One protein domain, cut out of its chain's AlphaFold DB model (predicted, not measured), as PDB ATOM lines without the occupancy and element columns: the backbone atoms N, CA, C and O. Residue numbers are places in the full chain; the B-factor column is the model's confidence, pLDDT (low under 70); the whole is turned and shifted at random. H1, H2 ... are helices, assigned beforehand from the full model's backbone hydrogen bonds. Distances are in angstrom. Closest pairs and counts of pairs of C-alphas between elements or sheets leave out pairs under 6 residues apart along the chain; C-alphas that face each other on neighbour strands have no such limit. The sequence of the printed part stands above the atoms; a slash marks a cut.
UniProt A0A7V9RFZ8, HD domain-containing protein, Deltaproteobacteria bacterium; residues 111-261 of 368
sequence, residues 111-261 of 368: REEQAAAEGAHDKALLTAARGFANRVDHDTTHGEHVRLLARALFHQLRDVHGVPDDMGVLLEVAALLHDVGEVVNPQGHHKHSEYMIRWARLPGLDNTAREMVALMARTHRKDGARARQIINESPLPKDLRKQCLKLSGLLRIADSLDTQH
ATOM      1  N   ARG A 111     -52.448  42.988 -73.111       71.25
ATOM      2  CA  ARG A 111     -51.968  43.774 -71.963       71.25
ATOM      3  C   ARG A 111     -53.076  44.031 -70.948       71.25
ATOM      4  O   ARG A 111     -52.815  43.952 -69.752       71.25
ATOM      5  N   GLU A 112     -54.286  44.337 -71.407       71.62
ATOM      6  CA  GLU A 112     -55.441  44.540 -70.529       71.62
ATOM      7  C   GLU A 112     -55.816  43.251 -69.789       71.62
ATOM      8  O   GLU A 112     -56.006  43.271 -68.571       71.62
ATOM      9  N   GLU A 113     -55.849  42.119 -70.495       75.50
ATOM     10  CA  GLU A 113     -56.088  40.802 -69.900       75.50
ATOM     11  C   GLU A 113     -55.005  40.431 -68.885       75.50
ATOM     12  O   GLU A 113     -55.318  39.956 -67.790       75.50
ATOM     13  N   GLN A 114     -53.735  40.691 -69.211       70.00
ATOM     14  CA  GLN A 114     -52.621  40.468 -68.296       70.00
ATOM     15  C   GLN A 114     -52.745  41.343 -67.042       70.00
ATOM     16  O   GLN A 114     -52.664  40.816 -65.936       70.00
ATOM     17  N   ALA A 115     -53.014  42.642 -67.185       66.75
ATOM     18  CA  ALA A 115     -53.196  43.546 -66.049       66.75
ATOM     19  C   ALA A 115     -54.390  43.136 -65.165       66.75
ATOM     20  O   ALA A 115     -54.327  43.218 -63.937       66.75
ATOM     21  N   ALA A 116     -55.480  42.650 -65.769       71.38
ATOM     22  CA  ALA A 116     -56.623  42.115 -65.034       71.38
ATOM     23  C   ALA A 116     -56.271  40.821 -64.280       71.38
ATOM     24  O   ALA A 116     -56.678  40.648 -63.127       71.38
ATOM     25  N   ALA A 117     -55.501  39.925 -64.903       72.44
ATOM     26  CA  ALA A 117     -55.024  38.693 -64.283       72.44
ATOM     27  C   ALA A 117     -54.040  38.966 -63.133       72.44
ATOM     28  O   ALA A 117     -54.170  38.359 -62.069       72.44
ATOM     29  N   GLU A 118     -53.116  39.911 -63.309       71.50
ATOM     30  CA  GLU A 118     -52.204  40.403 -62.267       71.50
ATOM     31  C   GLU A 118     -52.998  40.997 -61.093       71.50
ATOM     32  O   GLU A 118     -52.836  40.568 -59.952       71.50
ATOM     33  N   GLY A 119     -53.977  41.868 -61.360       82.62
ATOM     34  CA  GLY A 119     -54.844  42.414 -60.311       82.62
ATOM     35  C   GLY A 119     -55.667  41.347 -59.571       82.62
ATOM     36  O   GLY A 119     -55.897  41.450 -58.360       82.62
ATOM     37  N   ALA A 120     -56.105  40.294 -60.268       84.25
ATOM     38  CA  ALA A 120     -56.780  39.155 -59.651       84.25
ATOM     39  C   ALA A 120     -55.827  38.322 -58.777       84.25
ATOM     40  O   ALA A 120     -56.215  37.907 -57.679       84.25
ATOM     41  N   HIS A 121     -54.588  38.113 -59.234       88.12
ATOM     42  CA  HIS A 121     -53.533  37.450 -58.472       88.12
ATOM     43  C   HIS A 121     -53.227  38.210 -57.177       88.12
ATOM     44  O   HIS A 121     -53.290  37.621 -56.095       88.12
ATOM     45  N   ASP A 122     -53.013  39.523 -57.261       92.44
ATOM     46  CA  ASP A 122     -52.715  40.370 -56.106       92.44
ATOM     47  C   ASP A 122     -53.835  40.325 -55.066       92.44
ATOM     48  O   ASP A 122     -53.609  40.151 -53.864       92.44
ATOM     49  N   LYS A 123     -55.088  40.409 -55.530       90.81
ATOM     50  CA  LYS A 123     -56.260  40.299 -54.659       90.81
ATOM     51  C   LYS A 123     -56.332  38.935 -53.970       90.81
ATOM     52  O   LYS A 123     -56.666  38.872 -52.780       90.81
ATOM     53  N   ALA A 124     -56.037  37.849 -54.686       91.25
ATOM     54  CA  ALA A 124     -56.015  36.504 -54.118       91.25
ATOM     55  C   ALA A 124     -54.909  36.364 -53.062       91.25
ATOM     56  O   ALA A 124     -55.163  35.836 -51.977       91.25
ATOM     57  N   LEU A 125     -53.723  36.910 -53.335       94.88
ATOM     58  CA  LEU A 125     -52.588  36.886 -52.422       94.88
ATOM     59  C   LEU A 125     -52.873  37.667 -51.129       94.88
ATOM     60  O   LEU A 125     -52.676  37.142 -50.031       94.88
ATOM     61  N   LEU A 126     -53.430  38.878 -51.231       95.69
ATOM     62  CA  LEU A 126     -53.859  39.659 -50.063       95.69
ATOM     63  C   LEU A 126     -54.962  38.951 -49.267       95.69
ATOM     64  O   LEU A 126     -54.970  38.989 -48.037       95.69
ATOM     65  N   THR A 127     -55.893  38.280 -49.950       94.00
ATOM     66  CA  THR A 127     -56.940  37.480 -49.293       94.00
ATOM     67  C   THR A 127     -56.334  36.305 -48.523       94.00
ATOM     68  O   THR A 127     -56.721  36.055 -47.381       94.00
ATOM     69  N   ALA A 128     -55.340  35.620 -49.097       94.06
ATOM     70  CA  ALA A 128     -54.617  34.550 -48.418       94.06
ATOM     71  C   ALA A 128     -53.840  35.061 -47.196       94.06
ATOM     72  O   ALA A 128     -53.903  34.437 -46.135       94.06
ATOM     73  N   ALA A 129     -53.156  36.204 -47.319       95.81
ATOM     74  CA  ALA A 129     -52.425  36.835 -46.223       95.81
ATOM     75  C   ALA A 129     -53.356  37.208 -45.056       95.81
ATOM     76  O   ALA A 129     -53.101  36.807 -43.922       95.81
ATOM     77  N   ARG A 130     -54.495  37.858 -45.336       94.31
ATOM     78  CA  ARG A 130     -55.548  38.132 -44.337       94.31
ATOM     79  C   ARG A 130     -56.054  36.859 -43.669       94.31
ATOM     80  O   ARG A 130     -56.166  36.794 -42.451       94.31
ATOM     81  N   GLY A 131     -56.341  35.828 -44.466       92.44
ATOM     82  CA  GLY A 131     -56.797  34.536 -43.957       92.44
ATOM     83  C   GLY A 131     -55.772  33.861 -43.042       92.44
ATOM     84  O   GLY A 131     -56.152  33.204 -42.074       92.44
ATOM     85  N   PHE A 132     -54.479  34.029 -43.321       93.94
ATOM     86  CA  PHE A 132     -53.410  33.560 -42.446       93.94
ATOM     87  C   PHE A 132     -53.331  34.374 -41.150       93.94
ATOM     88  O   PHE A 132     -53.362  33.762 -40.087       93.94
ATOM     89  N   ALA A 133     -53.309  35.710 -41.228       92.00
ATOM     90  CA  ALA A 133     -53.276  36.598 -40.060       92.00
ATOM     91  C   ALA A 133     -54.461  36.355 -39.105       92.00
ATOM     92  O   ALA A 133     -54.266  36.202 -37.903       92.00
ATOM     93  N   ASN A 134     -55.674  36.200 -39.648       89.56
ATOM     94  CA  ASN A 134     -56.873  35.887 -38.864       89.56
ATOM     95  C   ASN A 134     -56.787  34.526 -38.158       89.56
ATOM     96  O   ASN A 134     -57.285  34.368 -37.050       89.56
ATOM     97  N   ARG A 135     -56.173  33.516 -38.788       89.62
ATOM     98  CA  ARG A 135     -56.063  32.170 -38.198       89.62
ATOM     99  C   ARG A 135     -55.114  32.136 -37.005       89.62
ATOM    100  O   ARG A 135     -55.278  31.290 -36.134       89.62
ATOM    101  N   VAL A 136     -54.108  33.004 -37.003       86.75
ATOM    102  CA  VAL A 136     -53.103  33.062 -35.938       86.75
ATOM    103  C   VAL A 136     -53.490  34.024 -34.813       86.75
ATOM    104  O   VAL A 136     -52.654  34.250 -33.957       86.75
ATOM    105  N   ASP A 137     -54.725  34.545 -34.795       72.44
ATOM    106  CA  ASP A 137     -55.254  35.485 -33.786       72.44
ATOM    107  C   ASP A 137     -54.423  36.774 -33.642       72.44
ATOM    108  O   ASP A 137     -54.196  37.301 -32.556       72.44
ATOM    109  N   HIS A 138     -53.909  37.265 -34.770       75.88
ATOM    110  CA  HIS A 138     -53.169  38.521 -34.827       75.88
ATOM    111  C   HIS A 138     -54.126  39.720 -34.936       75.88
ATOM    112  O   HIS A 138     -55.161  39.628 -35.602       75.88
ATOM    113  N   ASP A 139     -53.762  40.866 -34.343       77.19
ATOM    114  CA  ASP A 139     -54.487  42.127 -34.532       77.19
ATOM    115  C   ASP A 139     -54.390  42.590 -35.990       77.19
ATOM    116  O   ASP A 139     -53.437  43.236 -36.430       77.19
ATOM    117  N   THR A 140     -55.422  42.260 -36.757       84.50
ATOM    118  CA  THR A 140     -55.497  42.611 -38.170       84.50
ATOM    119  C   THR A 140     -55.787  44.086 -38.411       84.50
ATOM    120  O   THR A 140     -55.550  44.558 -39.522       84.50
ATOM    121  N   THR A 141     -56.232  44.841 -37.399       90.00
ATOM    122  CA  THR A 141     -56.510  46.278 -37.537       90.00
ATOM    123  C   THR A 141     -55.220  47.039 -37.796       90.00
ATOM    124  O   THR A 141     -55.137  47.808 -38.757       90.00
ATOM    125  N   HIS A 142     -54.195  46.776 -36.981       92.31
ATOM    126  CA  HIS A 142     -52.879  47.376 -37.150       92.31
ATOM    127  C   HIS A 142     -52.250  46.970 -38.490       92.31
ATOM    128  O   HIS A 142     -51.880  47.836 -39.285       92.31
ATOM    129  N   GLY A 143     -52.221  45.670 -38.804       94.06
ATOM    130  CA  GLY A 143     -51.671  45.173 -40.071       94.06
ATOM    131  C   GLY A 143     -52.353  45.771 -41.312       94.06
ATOM    132  O   GLY A 143     -51.679  46.156 -42.269       94.06
ATOM    133  N   GLU A 144     -53.683  45.914 -41.305       94.25
ATOM    134  CA  GLU A 144     -54.421  46.575 -42.393       94.25
ATOM    135  C   GLU A 144     -54.093  48.057 -42.514       94.25
ATOM    136  O   GLU A 144     -53.965  48.582 -43.624       94.25
ATOM    137  N   HIS A 145     -53.960  48.738 -41.384       94.81
ATOM    138  CA  HIS A 145     -53.650  50.153 -41.377       94.81
ATOM    139  C   HIS A 145     -52.232  50.418 -41.900       94.81
ATOM    140  O   HIS A 145     -52.051  51.230 -42.812       94.81
ATOM    141  N   VAL A 146     -51.241  49.652 -41.433       96.50
ATOM    142  CA  VAL A 146     -49.868  49.695 -41.961       96.50
ATOM    143  C   VAL A 146     -49.846  49.349 -43.450       96.50
ATOM    144  O   VAL A 146     -49.151  50.020 -44.212       96.50
ATOM    145  N   ARG A 147     -50.647  48.378 -43.911       97.19
ATOM    146  CA  ARG A 147     -50.774  48.053 -45.344       97.19
ATOM    147  C   ARG A 147     -51.244  49.255 -46.161       97.19
ATOM    148  O   ARG A 147     -50.663  49.539 -47.207       97.19
ATOM    149  N   LEU A 148     -52.284  49.956 -45.708       95.81
ATOM    150  CA  LEU A 148     -52.806  51.138 -46.401       95.81
ATOM    151  C   LEU A 148     -51.748  52.242 -46.515       95.81
ATOM    152  O   LEU A 148     -51.559  52.794 -47.601       95.81
ATOM    153  N   LEU A 149     -51.026  52.518 -45.427       95.75
ATOM    154  CA  LEU A 149     -49.946  53.505 -45.412       95.75
ATOM    155  C   LEU A 149     -48.775  53.080 -46.311       95.75
ATOM    156  O   LEU A 149     -48.292  53.881 -47.109       95.75
ATOM    157  N   ALA A 150     -48.354  51.816 -46.244       97.56
ATOM    158  CA  ALA A 150     -47.268  51.277 -47.060       97.56
ATOM    159  C   ALA A 150     -47.596  51.340 -48.559       97.56
ATOM    160  O   ALA A 150     -46.764  51.773 -49.355       97.56
ATOM    161  N   ARG A 151     -48.830  50.985 -48.938       96.81
ATOM    162  CA  ARG A 151     -49.325  51.107 -50.315       96.81
ATOM    163  C   ARG A 151     -49.320  52.557 -50.795       96.81
ATOM    164  O   ARG A 151     -48.900  52.830 -51.919       96.81
ATOM    165  N   ALA A 152     -49.786  53.487 -49.961       94.31
ATOM    166  CA  ALA A 152     -49.788  54.908 -50.295       94.31
ATOM    167  C   ALA A 152     -48.360  55.420 -50.541       94.31
ATOM    168  O   ALA A 152     -48.110  56.049 -51.568       94.31
ATOM    169  N   LEU A 153     -47.419  55.087 -49.654       95.50
ATOM    170  CA  LEU A 153     -46.008  55.452 -49.795       95.50
ATOM    171  C   LEU A 153     -45.370  54.845 -51.050       95.50
ATOM    172  O   LEU A 153     -44.651  55.546 -51.753       95.50
ATOM    173  N   PHE A 154     -45.656  53.577 -51.358       97.25
ATOM    174  CA  PHE A 154     -45.147  52.908 -52.558       97.25
ATOM    175  C   PHE A 154     -45.576  53.635 -53.836       97.25
ATOM    176  O   PHE A 154     -44.747  54.001 -54.659       97.25
ATOM    177  N   HIS A 155     -46.865  53.934 -53.994       95.12
ATOM    178  CA  HIS A 155     -47.314  54.614 -55.210       95.12
ATOM    179  C   HIS A 155     -46.809  56.056 -55.312       95.12
ATOM    180  O   HIS A 155     -46.431  56.494 -56.397       95.12
ATOM    181  N   GLN A 156     -46.788  56.795 -54.201       93.94
ATOM    182  CA  GLN A 156     -46.403  58.210 -54.202       93.94
ATOM    183  C   GLN A 156     -44.893  58.427 -54.365       93.94
ATOM    184  O   GLN A 156     -44.481  59.492 -54.810       93.94
ATOM    185  N   LEU A 157     -44.072  57.424 -54.040       93.62
ATOM    186  CA  LEU A 157     -42.611  57.483 -54.147       93.62
ATOM    187  C   LEU A 157     -42.061  56.623 -55.296       93.62
ATOM    188  O   LEU A 157     -40.866  56.312 -55.303       93.62
ATOM    189  N   ARG A 158     -42.896  56.236 -56.270       94.00
ATOM    190  CA  ARG A 158     -42.504  55.354 -57.386       94.00
ATOM    191  C   ARG A 158     -41.277  55.870 -58.144       94.00
ATOM    192  O   ARG A 158     -40.366  55.096 -58.435       94.00
ATOM    193  N   ASP A 159     -41.242  57.166 -58.448       90.88
ATOM    194  CA  ASP A 159     -40.139  57.838 -59.151       90.88
ATOM    195  C   ASP A 159     -38.847  57.893 -58.321       90.88
ATOM    196  O   ASP A 159     -37.747  57.992 -58.868       90.88
ATOM    197  N   VAL A 160     -38.979  57.794 -57.000       92.38
ATOM    198  CA  VAL A 160     -37.875  57.800 -56.049       92.38
ATOM    199  C   VAL A 160     -37.286  56.404 -55.864       92.38
ATOM    200  O   VAL A 160     -36.079  56.209 -56.015       92.38
ATOM    201  N   HIS A 161     -38.110  55.422 -55.493       94.19
ATOM    202  CA  HIS A 161     -37.599  54.095 -55.163       94.19
ATOM    203  C   HIS A 161     -37.353  53.246 -56.416       94.19
ATOM    204  O   HIS A 161     -36.473  52.383 -56.387       94.19
ATOM    205  N   GLY A 162     -38.071  53.476 -57.523       94.75
ATOM    206  CA  GLY A 162     -37.859  52.773 -58.794       94.75
ATOM    207  C   GLY A 162     -37.973  51.247 -58.683       94.75
ATOM    208  O   GLY A 162     -37.231  50.520 -59.340       94.75
ATOM    209  N   VAL A 163     -38.829  50.765 -57.782       96.75
ATOM    210  CA  VAL A 163     -39.124  49.332 -57.629       96.75
ATOM    211  C   VAL A 163     -40.280  49.015 -58.582       96.75
ATOM    212  O   VAL A 163     -41.207  49.824 -58.631       96.75
ATOM    213  N   PRO A 164     -40.224  47.900 -59.334       95.19
ATOM    214  CA  PRO A 164     -41.312  47.462 -60.207       95.19
ATOM    215  C   PRO A 164     -42.669  47.369 -59.494       95.19
ATOM    216  O   PRO A 164     -42.728  47.071 -58.302       95.19
ATOM    217  N   ASP A 165     -43.751  47.643 -60.221       90.50
ATOM    218  CA  ASP A 165     -45.101  47.785 -59.654       90.50
ATOM    219  C   ASP A 165     -45.701  46.490 -59.119       90.50
ATOM    220  O   ASP A 165     -46.392  46.508 -58.101       90.50
ATOM    221  N   ASP A 166     -45.383  45.383 -59.777       89.44
ATOM    222  CA  ASP A 166     -45.736  44.017 -59.392       89.44
ATOM    223  C   ASP A 166     -45.200  43.642 -58.001       89.44
ATOM    224  O   ASP A 166     -45.784  42.827 -57.292       89.44
ATOM    225  N   MET A 167     -44.125  44.286 -57.539       94.38
ATOM    226  CA  MET A 167     -43.582  44.080 -56.192       94.38
ATOM    227  C   MET A 167     -44.375  44.815 -55.101       94.38
ATOM    228  O   MET A 167     -44.175  44.543 -53.912       94.38
ATOM    229  N   GLY A 168     -45.276  45.736 -55.466       95.81
ATOM    230  CA  GLY A 168     -46.091  46.500 -54.518       95.81
ATOM    231  C   GLY A 168     -46.970  45.599 -53.646       95.81
ATOM    232  O   GLY A 168     -47.065  45.810 -52.433       95.81
ATOM    233  N   VAL A 169     -47.521  44.524 -54.221       96.75
ATOM    234  CA  VAL A 169     -48.326  43.555 -53.464       96.75
ATOM    235  C   VAL A 169     -47.504  42.837 -52.392       96.75
ATOM    236  O   VAL A 169     -48.023  42.549 -51.315       96.75
ATOM    237  N   LEU A 170     -46.208  42.593 -52.618       97.88
ATOM    238  CA  LEU A 170     -45.349  41.938 -51.625       97.88
ATOM    239  C   LEU A 170     -45.135  42.823 -50.395       97.88
ATOM    240  O   LEU A 170     -45.107  42.315 -49.273       97.88
ATOM    241  N   LEU A 171     -45.020  44.138 -50.592       98.50
ATOM    242  CA  LEU A 171     -44.981  45.105 -49.496       98.50
ATOM    243  C   LEU A 171     -46.299  45.104 -48.717       98.50
ATOM    244  O   LEU A 171     -46.280  45.082 -47.488       98.50
ATOM    245  N   GLU A 172     -47.434  45.081 -49.416       98.31
ATOM    246  CA  GLU A 172     -48.748  45.003 -48.775       98.31
ATOM    247  C   GLU A 172     -48.921  43.705 -47.967       98.31
ATOM    248  O   GLU A 172     -49.408  43.738 -46.837       98.31
ATOM    249  N   VAL A 173     -48.477  42.562 -48.498       98.06
ATOM    250  CA  VAL A 173     -48.488  41.278 -47.780       98.06
ATOM    251  C   VAL A 173     -47.565  41.326 -46.565       98.06
ATOM    252  O   VAL A 173     -47.957  40.879 -45.491       98.06
ATOM    253  N   ALA A 174     -46.360  41.888 -46.692       98.12
ATOM    254  CA  ALA A 174     -45.456  42.041 -45.555       98.12
ATOM    255  C   ALA A 174     -46.060  42.936 -44.469       98.12
ATOM    256  O   ALA A 174     -45.973  42.589 -43.297       98.12
ATOM    257  N   ALA A 175     -46.732  44.025 -44.845       97.75
ATOM    258  CA  ALA A 175     -47.441  44.894 -43.914       97.75
ATOM    259  C   ALA A 175     -48.575  44.171 -43.173       97.75
ATOM    260  O   ALA A 175     -48.704  44.325 -41.965       97.75
ATOM    261  N   LEU A 176     -49.343  43.312 -43.847       97.12
ATOM    262  CA  LEU A 176     -50.372  42.503 -43.181       97.12
ATOM    263  C   LEU A 176     -49.797  41.489 -42.185       97.12
ATOM    264  O   LEU A 176     -50.493  41.088 -41.256       97.12
ATOM    265  N   LEU A 177     -48.562  41.027 -42.410       96.88
ATOM    266  CA  LEU A 177     -47.985  39.890 -41.692       96.88
ATOM    267  C   LEU A 177     -46.828  40.250 -40.750       96.88
ATOM    268  O   LEU A 177     -46.300  39.360 -40.088       96.88
ATOM    269  N   HIS A 178     -46.393  41.510 -40.690       96.38
ATOM    270  CA  HIS A 178     -45.138  41.872 -40.024       96.38
ATOM    271  C   HIS A 178     -45.102  41.526 -38.526       96.38
ATOM    272  O   HIS A 178     -44.040  41.139 -38.028       96.38
ATOM    273  N   ASP A 179     -46.259  41.529 -37.859       94.75
ATOM    274  CA  ASP A 179     -46.401  41.281 -36.420       94.75
ATOM    275  C   ASP A 179     -47.157  39.991 -36.063       94.75
ATOM    276  O   ASP A 179     -47.437  39.727 -34.896       94.75
ATOM    277  N   VAL A 180     -47.389  39.087 -37.022       95.50
ATOM    278  CA  VAL A 180     -48.017  37.778 -36.724       95.50
ATOM    279  C   VAL A 180     -47.235  36.939 -35.714       95.50
ATOM    280  O   VAL A 180     -47.799  36.059 -35.079       95.50
ATOM    281  N   GLY A 181     -45.938  37.202 -35.542       95.06
ATOM    282  CA  GLY A 181     -45.095  36.565 -34.539       95.06
ATOM    283  C   GLY A 181     -45.379  36.980 -33.093       95.06
ATOM    284  O   GLY A 181     -44.849  36.341 -32.182       95.06
ATOM    285  N   GLU A 182     -46.185  38.019 -32.855       93.38
ATOM    286  CA  GLU A 182     -46.537  38.468 -31.500       93.38
ATOM    287  C   GLU A 182     -47.277  37.402 -30.699       93.38
ATOM    288  O   GLU A 182     -47.053  37.282 -29.495       93.38
ATOM    289  N   VAL A 183     -48.060  36.563 -31.378       93.56
ATOM    290  CA  VAL A 183     -48.808  35.462 -30.751       93.56
ATOM    291  C   VAL A 183     -47.901  34.350 -30.227       93.56
ATOM    292  O   VAL A 183     -48.306  33.569 -29.371       93.56
ATOM    293  N   VAL A 184     -46.661  34.278 -30.722       92.81
ATOM    294  CA  VAL A 184     -45.636  33.362 -30.206       92.81
ATOM    295  C   VAL A 184     -44.939  33.994 -29.008       92.81
ATOM    296  O   VAL A 184     -44.872  33.397 -27.935       92.81
ATOM    297  N   ASN A 185     -44.378  35.189 -29.205       92.56
ATOM    298  CA  ASN A 185     -43.761  35.976 -28.147       92.56
ATOM    299  C   ASN A 185     -43.601  37.438 -28.605       92.56
ATOM    300  O   ASN A 185     -42.907  37.687 -29.602       92.56
ATOM    301  N   PRO A 186     -44.131  38.425 -27.858       91.00
ATOM    302  CA  PRO A 186     -43.889  39.841 -28.139       91.00
ATOM    303  C   PRO A 186     -42.393  40.192 -28.148       91.00
ATOM    304  O   PRO A 186     -41.912  41.007 -28.948       91.00
ATOM    305  N   GLN A 187     -41.604  39.546 -27.281       94.06
ATOM    306  CA  GLN A 187     -40.159  39.695 -27.284       94.06
ATOM    307  C   GLN A 187     -39.572  38.996 -28.506       94.06
ATOM    308  O   GLN A 187     -39.414  37.782 -28.566       94.06
ATOM    309  N   GLY A 188     -39.158  39.805 -29.474       91.75
ATOM    310  CA  GLY A 188     -38.542  39.282 -30.678       91.75
ATOM    311  C   GLY A 188     -39.537  38.848 -31.749       91.75
ATOM    312  O   GLY A 188     -39.082  38.190 -32.680       91.75
ATOM    313  N   HIS A 189     -40.802  39.299 -31.703       94.69
ATOM    314  CA  HIS A 189     -41.855  38.946 -32.671       94.69
ATOM    315  C   HIS A 189     -41.391  38.965 -34.133       94.69
ATOM    316  O   HIS A 189     -41.637  38.012 -34.843       94.69
ATOM    317  N   HIS A 190     -40.579  39.938 -34.563       95.81
ATOM    318  CA  HIS A 190     -40.027  40.013 -35.926       95.81
ATOM    319  C   HIS A 190     -39.265  38.744 -36.384       95.81
ATOM    320  O   HIS A 190     -39.256  38.430 -37.568       95.81
ATOM    321  N   LYS A 191     -38.637  37.986 -35.467       97.38
ATOM    322  CA  LYS A 191     -38.043  36.656 -35.741       97.38
ATOM    323  C   LYS A 191     -39.113  35.589 -35.949       97.38
ATOM    324  O   LYS A 191     -38.974  34.720 -36.802       97.38
ATOM    325  N   HIS A 192     -40.156  35.633 -35.127       97.00
ATOM    326  CA  HIS A 192     -41.267  34.696 -35.190       97.00
ATOM    327  C   HIS A 192     -42.133  34.958 -36.426       97.00
ATOM    328  O   HIS A 192     -42.454  34.003 -37.119       97.00
ATOM    329  N   SER A 193     -42.398  36.221 -36.776       96.88
ATOM    330  CA  SER A 193     -43.066  36.616 -38.018       96.88
ATOM    331  C   SER A 193     -42.287  36.123 -39.234       96.88
ATOM    332  O   SER A 193     -42.867  35.457 -40.084       96.88
ATOM    333  N   GLU A 194     -40.965  36.351 -39.286       97.94
ATOM    334  CA  GLU A 194     -40.093  35.794 -40.336       97.94
ATOM    335  C   GLU A 194     -40.287  34.279 -40.461       97.94
ATOM    336  O   GLU A 194     -40.591  33.778 -41.542       97.94
ATOM    337  N   TYR A 195     -40.143  33.550 -39.350       97.44
ATOM    338  CA  TYR A 195     -40.273  32.096 -39.326       97.44
ATOM    339  C   TYR A 195     -41.656  31.635 -39.802       97.44
ATOM    340  O   TYR A 195     -41.760  30.769 -40.670       97.44
ATOM    341  N   MET A 196     -42.718  32.234 -39.268       96.81
ATOM    342  CA  MET A 196     -44.096  31.901 -39.606       96.81
ATOM    343  C   MET A 196     -44.380  32.152 -41.083       96.81
ATOM    344  O   MET A 196     -44.936  31.275 -41.729       96.81
ATOM    345  N   ILE A 197     -43.952  33.287 -41.639       96.69
ATOM    346  CA  ILE A 197     -44.144  33.620 -43.057       96.69
ATOM    347  C   ILE A 197     -43.367  32.654 -43.955       96.69
ATOM    348  O   ILE A 197     -43.915  32.168 -44.944       96.69
ATOM    349  N   ARG A 198     -42.114  32.325 -43.611       95.81
ATOM    350  CA  ARG A 198     -41.265  31.438 -44.426       95.81
ATOM    351  C   ARG A 198     -41.844  30.029 -44.564       95.81
ATOM    352  O   ARG A 198     -41.642  29.382 -45.590       95.81
ATOM    353  N   TRP A 199     -42.590  29.579 -43.557       94.06
ATOM    354  CA  TRP A 199     -43.248  28.271 -43.537       94.06
ATOM    355  C   TRP A 199     -44.765  28.338 -43.757       94.06
ATOM    356  O   TRP A 199     -45.418  27.296 -43.871       94.06
ATOM    357  N   ALA A 200     -45.333  29.539 -43.881       87.38
ATOM    358  CA  ALA A 200     -46.724  29.727 -44.245       87.38
ATOM    359  C   ALA A 200     -46.920  29.297 -45.702       87.38
ATOM    360  O   ALA A 200     -46.325  29.838 -46.639       87.38
ATOM    361  N   ARG A 201     -47.800  28.318 -45.909       85.50
ATOM    362  CA  ARG A 201     -48.240  27.907 -47.247       85.50
ATOM    363  C   ARG A 201     -49.279  28.902 -47.770       85.50
ATOM    364  O   ARG A 201     -50.457  28.574 -47.833       85.50
ATOM    365  N   LEU A 202     -48.840  30.121 -48.086       88.81
ATOM    366  CA  LEU A 202     -49.667  31.159 -48.705       88.81
ATOM    367  C   LEU A 202     -49.798  30.874 -50.211       88.81
ATOM    368  O   LEU A 202     -48.788  30.938 -50.917       88.81
ATOM    369  N   PRO A 203     -50.997  30.531 -50.720       87.00
ATOM    370  CA  PRO A 203     -51.205  30.336 -52.151       87.00
ATOM    371  C   PRO A 203     -50.860  31.606 -52.932       87.00
ATOM    372  O   PRO A 203     -51.179  32.707 -52.493       87.00
ATOM    373  N   GLY A 204     -50.212  31.447 -54.086       83.94
ATOM    374  CA  GLY A 204     -49.784  32.566 -54.934       83.94
ATOM    375  C   GLY A 204     -48.432  33.176 -54.559       83.94
ATOM    376  O   GLY A 204     -47.846  33.860 -55.385       83.94
ATOM    377  N   LEU A 205     -47.883  32.877 -53.376       91.06
ATOM    378  CA  LEU A 205     -46.556  33.346 -52.981       91.06
ATOM    379  C   LEU A 205     -45.499  32.291 -53.325       91.06
ATOM    380  O   LEU A 205     -45.417  31.248 -52.662       91.06
ATOM    381  N   ASP A 206     -44.695  32.546 -54.358       93.06
ATOM    382  CA  ASP A 206     -43.563  31.682 -54.698       93.06
ATOM    383  C   ASP A 206     -42.444  31.751 -53.634       93.06
ATOM    384  O   ASP A 206     -42.521  32.502 -52.661       93.06
ATOM    385  N   ASN A 207     -41.402  30.926 -53.770       94.69
ATOM    386  CA  ASN A 207     -40.331  30.861 -52.767       94.69
ATOM    387  C   ASN A 207     -39.533  32.170 -52.654       94.69
ATOM    388  O   ASN A 207     -39.116  32.529 -51.554       94.69
ATOM    389  N   THR A 208     -39.335  32.876 -53.764       96.00
ATOM    390  CA  THR A 208     -38.565  34.124 -53.813       96.00
ATOM    391  C   THR A 208     -39.366  35.268 -53.198       96.00
ATOM    392  O   THR A 208     -38.869  35.977 -52.324       96.00
ATOM    393  N   ALA A 209     -40.633  35.401 -53.584       96.12
ATOM    394  CA  ALA A 209     -41.578  36.348 -53.020       96.12
ATOM    395  C   ALA A 209     -41.794  36.092 -51.520       96.12
ATOM    396  O   ALA A 209     -41.791  37.028 -50.722       96.12
ATOM    397  N   ARG A 210     -41.892  34.820 -51.105       97.50
ATOM    398  CA  ARG A 210     -42.003  34.443 -49.687       97.50
ATOM    399  C   ARG A 210     -40.787  34.872 -48.887       97.50
ATOM    400  O   ARG A 210     -40.942  35.400 -47.790       97.50
ATOM    401  N   GLU A 211     -39.595  34.673 -49.436       97.81
ATOM    402  CA  GLU A 211     -38.355  35.122 -48.815       97.81
ATOM    403  C   GLU A 211     -38.322  36.651 -48.671       97.81
ATOM    404  O   GLU A 211     -37.999  37.156 -47.598       97.81
ATOM    405  N   MET A 212     -38.736  37.399 -49.700       98.12
ATOM    406  CA  MET A 212     -38.829  38.863 -49.626       98.12
ATOM    407  C   MET A 212     -39.807  39.329 -48.540       98.12
ATOM    408  O   MET A 212     -39.454  40.198 -47.743       98.12
ATOM    409  N   VAL A 213     -41.006  38.743 -48.468       98.38
ATOM    410  CA  VAL A 213     -42.010  39.067 -47.437       98.38
ATOM    411  C   VAL A 213     -41.488  38.733 -46.038       98.38
ATOM    412  O   VAL A 213     -41.605  39.555 -45.127       98.38
ATOM    413  N   ALA A 214     -40.865  37.563 -45.862       98.19
ATOM    414  CA  ALA A 214     -40.294  37.149 -44.583       98.19
ATOM    415  C   ALA A 214     -39.172  38.093 -44.128       98.19
ATOM    416  O   ALA A 214     -39.132  38.470 -42.958       98.19
ATOM    417  N   LEU A 215     -38.295  38.525 -45.041       98.44
ATOM    418  CA  LEU A 215     -37.231  39.487 -44.748       98.44
ATOM    419  C   LEU A 215     -37.786  40.873 -44.411       98.44
ATOM    420  O   LEU A 215     -37.361  41.458 -43.418       98.44
ATOM    421  N   MET A 216     -38.775  41.374 -45.157       98.50
ATOM    422  CA  MET A 216     -39.433  42.648 -44.841       98.50
ATOM    423  C   MET A 216     -40.032  42.622 -43.428       98.50
ATOM    424  O   MET A 216     -39.725  43.494 -42.611       98.50
ATOM    425  N   ALA A 217     -40.780  41.565 -43.093       97.62
ATOM    426  CA  ALA A 217     -41.299  41.336 -41.746       97.62
ATOM    427  C   ALA A 217     -40.182  41.157 -40.706       97.62
ATOM    428  O   ALA A 217     -40.313  41.592 -39.566       97.62
ATOM    429  N   ARG A 218     -39.040  40.571 -41.068       97.56
ATOM    430  CA  ARG A 218     -37.891  40.437 -40.168       97.56
ATOM    431  C   ARG A 218     -37.260  41.780 -39.818       97.56
ATOM    432  O   ARG A 218     -36.765  41.953 -38.700       97.56
ATOM    433  N   THR A 219     -37.239  42.705 -40.772       96.75
ATOM    434  CA  THR A 219     -36.469  43.952 -40.699       96.75
ATOM    435  C   THR A 219     -37.302  45.217 -40.479       96.75
ATOM    436  O   THR A 219     -36.748  46.319 -40.461       96.75
ATOM    437  N   HIS A 220     -38.610  45.085 -40.240       93.50
ATOM    438  CA  HIS A 220     -39.522  46.218 -40.010       93.50
ATOM    439  C   HIS A 220     -39.205  47.026 -38.729       93.50
ATOM    440  O   HIS A 220     -39.667  48.151 -38.546       93.50
ATOM    441  N   ARG A 221     -38.391  46.484 -37.814       89.12
ATOM    442  CA  ARG A 221     -38.002  47.143 -36.556       89.12
ATOM    443  C   ARG A 221     -36.515  47.009 -36.259       89.12
ATOM    444  O   ARG A 221     -35.793  46.293 -36.945       89.12
ATOM    445  N   LYS A 222     -36.089  47.657 -35.165       87.88
ATOM    446  CA  LYS A 222     -34.681  47.796 -34.746       87.88
ATOM    447  C   LYS A 222     -33.878  48.617 -35.758       87.88
ATOM    448  O   LYS A 222     -34.453  49.237 -36.642       87.88
ATOM    449  N   ASP A 223     -32.572  48.666 -35.566       90.19
ATOM    450  CA  ASP A 223     -31.625  49.452 -36.351       90.19
ATOM    451  C   ASP A 223     -31.603  49.072 -37.849       90.19
ATOM    452  O   ASP A 223     -31.656  47.891 -38.213       90.19
ATOM    453  N   GLY A 224     -31.542  50.084 -38.714       89.69
ATOM    454  CA  GLY A 224     -31.540  49.970 -40.168       89.69
ATOM    455  C   GLY A 224     -30.244  49.401 -40.742       89.69
ATOM    456  O   GLY A 224     -30.295  48.657 -41.721       89.69
ATOM    457  N   ALA A 225     -29.086  49.633 -40.116       92.88
ATOM    458  CA  ALA A 225     -27.838  49.000 -40.539       92.88
ATOM    459  C   ALA A 225     -27.892  47.482 -40.311       92.88
ATOM    460  O   ALA A 225     -27.464  46.702 -41.171       92.88
ATOM    461  N   ARG A 226     -28.509  47.032 -39.209       93.94
ATOM    462  CA  ARG A 226     -28.756  45.597 -38.994       93.94
ATOM    463  C   ARG A 226     -29.755  45.026 -40.002       93.94
ATOM    464  O   ARG A 226     -29.530  43.921 -40.493       93.94
ATOM    465  N   ALA A 227     -30.823  45.758 -40.322       94.69
ATOM    466  CA  ALA A 227     -31.765  45.371 -41.377       94.69
ATOM    467  C   ALA A 227     -31.053  45.177 -42.725       94.69
ATOM    468  O   ALA A 227     -31.184  44.127 -43.358       94.69
ATOM    469  N   ARG A 228     -30.218  46.151 -43.105       95.94
ATOM    470  CA  ARG A 228     -29.382  46.105 -44.304       95.94
ATOM    471  C   ARG A 228     -28.495  44.870 -44.337       95.94
ATOM    472  O   ARG A 228     -28.436  44.185 -45.356       95.94
ATOM    473  N   GLN A 229     -27.812  44.586 -43.232       96.94
ATOM    474  CA  GLN A 229     -26.946  43.418 -43.125       96.94
ATOM    475  C   GLN A 229     -27.730  42.117 -43.351       96.94
ATOM    476  O   GLN A 229     -27.325  41.313 -44.184       96.94
ATOM    477  N   ILE A 230     -28.871  41.938 -42.671       97.44
ATOM    478  CA  ILE A 230     -29.712  40.735 -42.801       97.44
ATOM    479  C   ILE A 230     -30.146  40.521 -44.256       97.44
ATOM    480  O   ILE A 230     -30.039  39.411 -44.771       97.44
ATOM    481  N   ILE A 231     -30.602  41.577 -44.937       97.50
ATOM    482  CA  ILE A 231     -31.046  41.467 -46.332       97.50
ATOM    483  C   ILE A 231     -29.862  41.182 -47.261       97.50
ATOM    484  O   ILE A 231     -29.995  40.363 -48.166       97.50
ATOM    485  N   ASN A 232     -28.699  41.797 -47.031       97.25
ATOM    486  CA  ASN A 232     -27.490  41.565 -47.828       97.25
ATOM    487  C   ASN A 232     -26.897  40.159 -47.659       97.25
ATOM    488  O   ASN A 232     -26.258  39.663 -48.584       97.25
ATOM    489  N   GLU A 233     -27.106  39.518 -46.511       97.44
ATOM    490  CA  GLU A 233     -26.668  38.145 -46.219       97.44
ATOM    491  C   GLU A 233     -27.687  37.082 -46.673       97.44
ATOM    492  O   GLU A 233     -27.415  35.886 -46.584       97.44
ATOM    493  N   SER A 234     -28.854  37.499 -47.175       97.19
ATOM    494  CA  SER A 234     -29.921  36.594 -47.603       97.19
ATOM    495  C   SER A 234     -29.597  35.878 -48.927       97.19
ATOM    496  O   SER A 234     -28.738  36.340 -49.695       97.19
ATOM    497  N   PRO A 235     -30.305  34.773 -49.245       96.25
ATOM    498  CA  PRO A 235     -30.112  34.028 -50.489       96.25
ATOM    499  C   PRO A 235     -30.690  34.738 -51.725       96.25
ATOM    500  O   PRO A 235     -30.583  34.211 -52.832       96.25
ATOM    501  N   LEU A 236     -31.315  35.911 -51.567       97.56
ATOM    502  CA  LEU A 236     -31.883  36.649 -52.691       97.56
ATOM    503  C   LEU A 236     -30.783  37.120 -53.669       97.56
ATOM    504  O   LEU A 236     -29.717  37.584 -53.243       97.56
ATOM    505  N   PRO A 237     -31.052  37.096 -54.986       97.31
ATOM    506  CA  PRO A 237     -30.221  37.753 -55.989       97.31
ATOM    507  C   PRO A 237     -29.967  39.229 -55.665       97.31
ATOM    508  O   PRO A 237     -30.797  39.908 -55.062       97.31
ATOM    509  N   LYS A 238     -28.830  39.760 -56.132       96.75
ATOM    510  CA  LYS A 238     -28.387  41.133 -55.836       96.75
ATOM    511  C   LYS A 238     -29.455  42.195 -56.126       96.75
ATOM    512  O   LYS A 238     -29.612  43.107 -55.317       96.75
ATOM    513  N   ASP A 239     -30.180  42.072 -57.233       96.25
ATOM    514  CA  ASP A 239     -31.209  43.046 -57.611       96.25
ATOM    515  C   ASP A 239     -32.443  42.957 -56.709       96.25
ATOM    516  O   ASP A 239     -32.935  43.987 -56.246       96.25
ATOM    517  N   LEU A 240     -32.866  41.744 -56.343       97.62
ATOM    518  CA  LEU A 240     -33.964  41.541 -55.394       97.62
ATOM    519  C   LEU A 240     -33.596  41.984 -53.976       97.62
ATOM    520  O   LEU A 240     -34.448  42.519 -53.275       97.62
ATOM    521  N   ARG A 241     -32.326  41.866 -53.560       98.00
ATOM    522  CA  ARG A 241     -31.858  42.438 -52.283       98.00
ATOM    523  C   ARG A 241     -32.010  43.955 -52.258       98.00
ATOM    524  O   ARG A 241     -32.533  44.488 -51.286       98.00
ATOM    525  N   LYS A 242     -31.633  44.650 -53.339       96.81
ATOM    526  CA  LYS A 242     -31.830  46.107 -53.457       96.81
ATOM    527  C   LYS A 242     -33.307  46.494 -53.407       96.81
ATOM    528  O   LYS A 242     -33.660  47.461 -52.742       96.81
ATOM    529  N   GLN A 243     -34.171  45.752 -54.097       97.75
ATOM    530  CA  GLN A 243     -35.614  46.000 -54.054       97.75
ATOM    531  C   GLN A 243     -36.173  45.748 -52.646       97.75
ATOM    532  O   GLN A 243     -36.857  46.604 -52.096       97.75
ATOM    533  N   CYS A 244     -35.797  44.634 -52.011       98.06
ATOM    534  CA  CYS A 244     -36.198  44.285 -50.650       98.06
ATOM    535  C   CYS A 244     -35.750  45.330 -49.614       98.06
ATOM    536  O   CYS A 244     -36.527  45.652 -48.719       98.06
ATOM    537  N   LEU A 245     -34.551  45.912 -49.748       97.69
ATOM    538  CA  LEU A 245     -34.081  47.009 -48.889       97.69
ATOM    539  C   LEU A 245     -34.996  48.236 -48.975       97.69
ATOM    540  O   LEU A 245     -35.438  48.748 -47.947       97.69
ATOM    541  N   LYS A 246     -35.331  48.665 -50.196       97.38
ATOM    542  CA  LYS A 246     -36.226  49.806 -50.435       97.38
ATOM    543  C   LYS A 246     -37.623  49.555 -49.876       97.38
ATOM    544  O   LYS A 246     -38.143  50.392 -49.143       97.38
ATOM    545  N   LEU A 247     -38.200  48.385 -50.159       98.06
ATOM    546  CA  LEU A 247     -39.518  48.000 -49.643       98.06
ATOM    547  C   LEU A 247     -39.522  47.884 -48.112       98.06
ATOM    548  O   LEU A 247     -40.441  48.373 -47.462       98.06
ATOM    549  N   SER A 248     -38.465  47.322 -47.518       97.69
ATOM    550  CA  SER A 248     -38.302  47.262 -46.059       97.69
ATOM    551  C   SER A 248     -38.226  48.657 -45.449       97.69
ATOM    552  O   SER A 248     -38.799  48.894 -44.390       97.69
ATOM    553  N   GLY A 249     -37.558  49.599 -46.119       95.94
ATOM    554  CA  GLY A 249     -37.561  51.004 -45.734       95.94
ATOM    555  C   GLY A 249     -38.976  51.588 -45.697       95.94
ATOM    556  O   GLY A 249     -39.378  52.150 -44.681       95.94
ATOM    557  N   LEU A 250     -39.754  51.407 -46.769       96.69
ATOM    558  CA  LEU A 250     -41.142  51.883 -46.827       96.69
ATOM    559  C   LEU A 250     -42.013  51.258 -45.727       96.69
ATOM    560  O   LEU A 250     -42.757  51.978 -45.061       96.69
ATOM    561  N   LEU A 251     -41.877  49.949 -45.485       97.56
ATOM    562  CA  LEU A 251     -42.603  49.251 -44.421       97.56
ATOM    563  C   LEU A 251     -42.270  49.819 -43.037       97.56
ATOM    564  O   LEU A 251     -43.171  50.057 -42.242       97.56
ATOM    565  N   ARG A 252     -40.987  50.081 -42.760       95.44
ATOM    566  CA  ARG A 252     -40.532  50.660 -41.485       95.44
ATOM    567  C   ARG A 252     -41.154  52.027 -41.208       95.44
ATOM    568  O   ARG A 252     -41.461  52.312 -40.052       95.44
ATOM    569  N   ILE A 253     -41.325  52.853 -42.243       94.81
ATOM    570  CA  ILE A 253     -42.020  54.144 -42.133       94.81
ATOM    571  C   ILE A 253     -43.511  53.932 -41.898       94.81
ATOM    572  O   ILE A 253     -44.067  54.517 -40.976       94.81
ATOM    573  N   ALA A 254     -44.160  53.088 -42.700       95.38
ATOM    574  CA  ALA A 254     -45.589  52.822 -42.559       95.38
ATOM    575  C   ALA A 254     -45.949  52.321 -41.148       95.38
ATOM    576  O   ALA A 254     -46.889  52.817 -40.537       95.38
ATOM    577  N   ASP A 255     -45.155  51.399 -40.605       94.75
ATOM    578  CA  ASP A 255     -45.296  50.884 -39.242       94.75
ATOM    579  C   ASP A 255     -44.982  51.967 -38.185       94.75
ATOM    580  O   ASP A 255     -45.734  52.154 -37.228       94.75
ATOM    581  N   SER A 256     -43.942  52.799 -38.370       92.62
ATOM    582  CA  SER A 256     -43.668  53.878 -37.407       92.62
ATOM    583  C   SER A 256     -44.792  54.914 -37.314       92.62
ATOM    584  O   SER A 256     -45.015  55.443 -36.218       92.62
ATOM    585  N   LEU A 257     -45.527  55.151 -38.405       91.88
ATOM    586  CA  LEU A 257     -46.705  56.022 -38.433       91.88
ATOM    587  C   LEU A 257     -47.887  55.481 -37.604       91.88
ATOM    588  O   LEU A 257     -48.704  56.283 -37.151       91.88
ATOM    589  N   ASP A 258     -47.939  54.176 -37.313       90.31
ATOM    590  CA  ASP A 258     -48.953  53.563 -36.440       90.31
ATOM    591  C   ASP A 258     -48.366  52.826 -35.228       90.31
ATOM    592  O   ASP A 258     -48.906  51.851 -34.720       90.31
ATOM    593  N   THR A 259     -47.277  53.366 -34.686       82.50
ATOM    594  CA  THR A 259     -46.555  52.834 -33.517       82.50
ATOM    595  C   THR A 259     -47.433  52.446 -32.311       82.50
ATOM    596  O   THR A 259     -47.024  51.622 -31.498       82.50
ATOM    597  N   GLN A 260     -48.575  53.110 -32.113       82.50
ATOM    598  CA  GLN A 260     -49.457  52.875 -30.962       82.50
ATOM    599  C   GLN A 260     -50.607  51.909 -31.271       82.50
ATOM    600  O   GLN A 260     -51.410  51.665 -30.372       82.50
ATOM    601  N   HIS A 261     -50.699  51.404 -32.509       85.00
ATOM    602  CA  HIS A 261     -51.767  50.530 -33.002       85.00
ATOM    603  C   HIS A 261     -53.148  51.176 -32.792       85.00
ATOM    604  O   HIS A 261     -54.105  50.554 -32.339       85.00
TER     605      HIS A 261
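AT A GLANCE: This is residues 111 to 261 of the 368 residues of the protein "HD domain-containing protein" of Deltaproteobacteria bacterium (UniProt A0A7V9RFZ8). H4 makes the core of an all-helix body, with H1, H2, H9 and H7 packed round it; H6 packs on H7, short H5 on H6, and H8 on H7 and H9, while residues 111 to 117 of long H1 stick out. The printed part has 151 residues with nine named helices, H1 to H9 in order, and no named strand. It is compact, with a radius of gyration of the C-alphas of 14.2 A and spans of 46 by 33 by 29 A.

IN THESE COORDINATES: H1, residues 111 to 135, begins with C-alpha 111 at (-51.968, 43.774, -71.963) and is 35.9 A long. H2 is residues 140 to 156, 24.1 A; H3, 158 to 161; H4, 165 to 177, 19.8 A; H5, 180 to 183; H6, 189 to 199; H7, 207 to 219; H8, 224 to 232. H9, residues 238 to 257, 29.3 A, ends with C-alpha 257 at (-46.705, 56.022, -38.433).

HOW THE PARTS SIT: H1 touches H4 at a shallow tilt of 10 degrees, the same way, closest at C-alphas Asp 122 and Val 169, 6.0 A. H2 touches H4 opposite ways at 23 degrees, closest at C-alphas Gly 143 and Leu 176, 4.3 A. H3 is close to H9 but not clearly touching, C-alphas His 161 and Lys 246 being closest at 6.5 A. H5 touches H6, closest at C-alphas Gly 181 and Ser 193, 4.0 A. H6 and H7, H7 and H8, and H8 and H9 form hairpins. H4 touches H7 at a steep tilt of 54 degrees, closest at C-alphas Ala 174 and Val 213, 4.9 A. In H1, H2, H6, H7, H8 and H9 every O i to N i+4 pair is within hydrogen-bond range, in H4 7 of 9; H3 and H5 are too short for such a pair.

THE WHOLE: The C-alphas farthest apart, Arg 111 and Gln 187, are 46.4 A apart. The printed part has no cut and no long link. Its mean pLDDT is 92.6; only residue 115 is under 70.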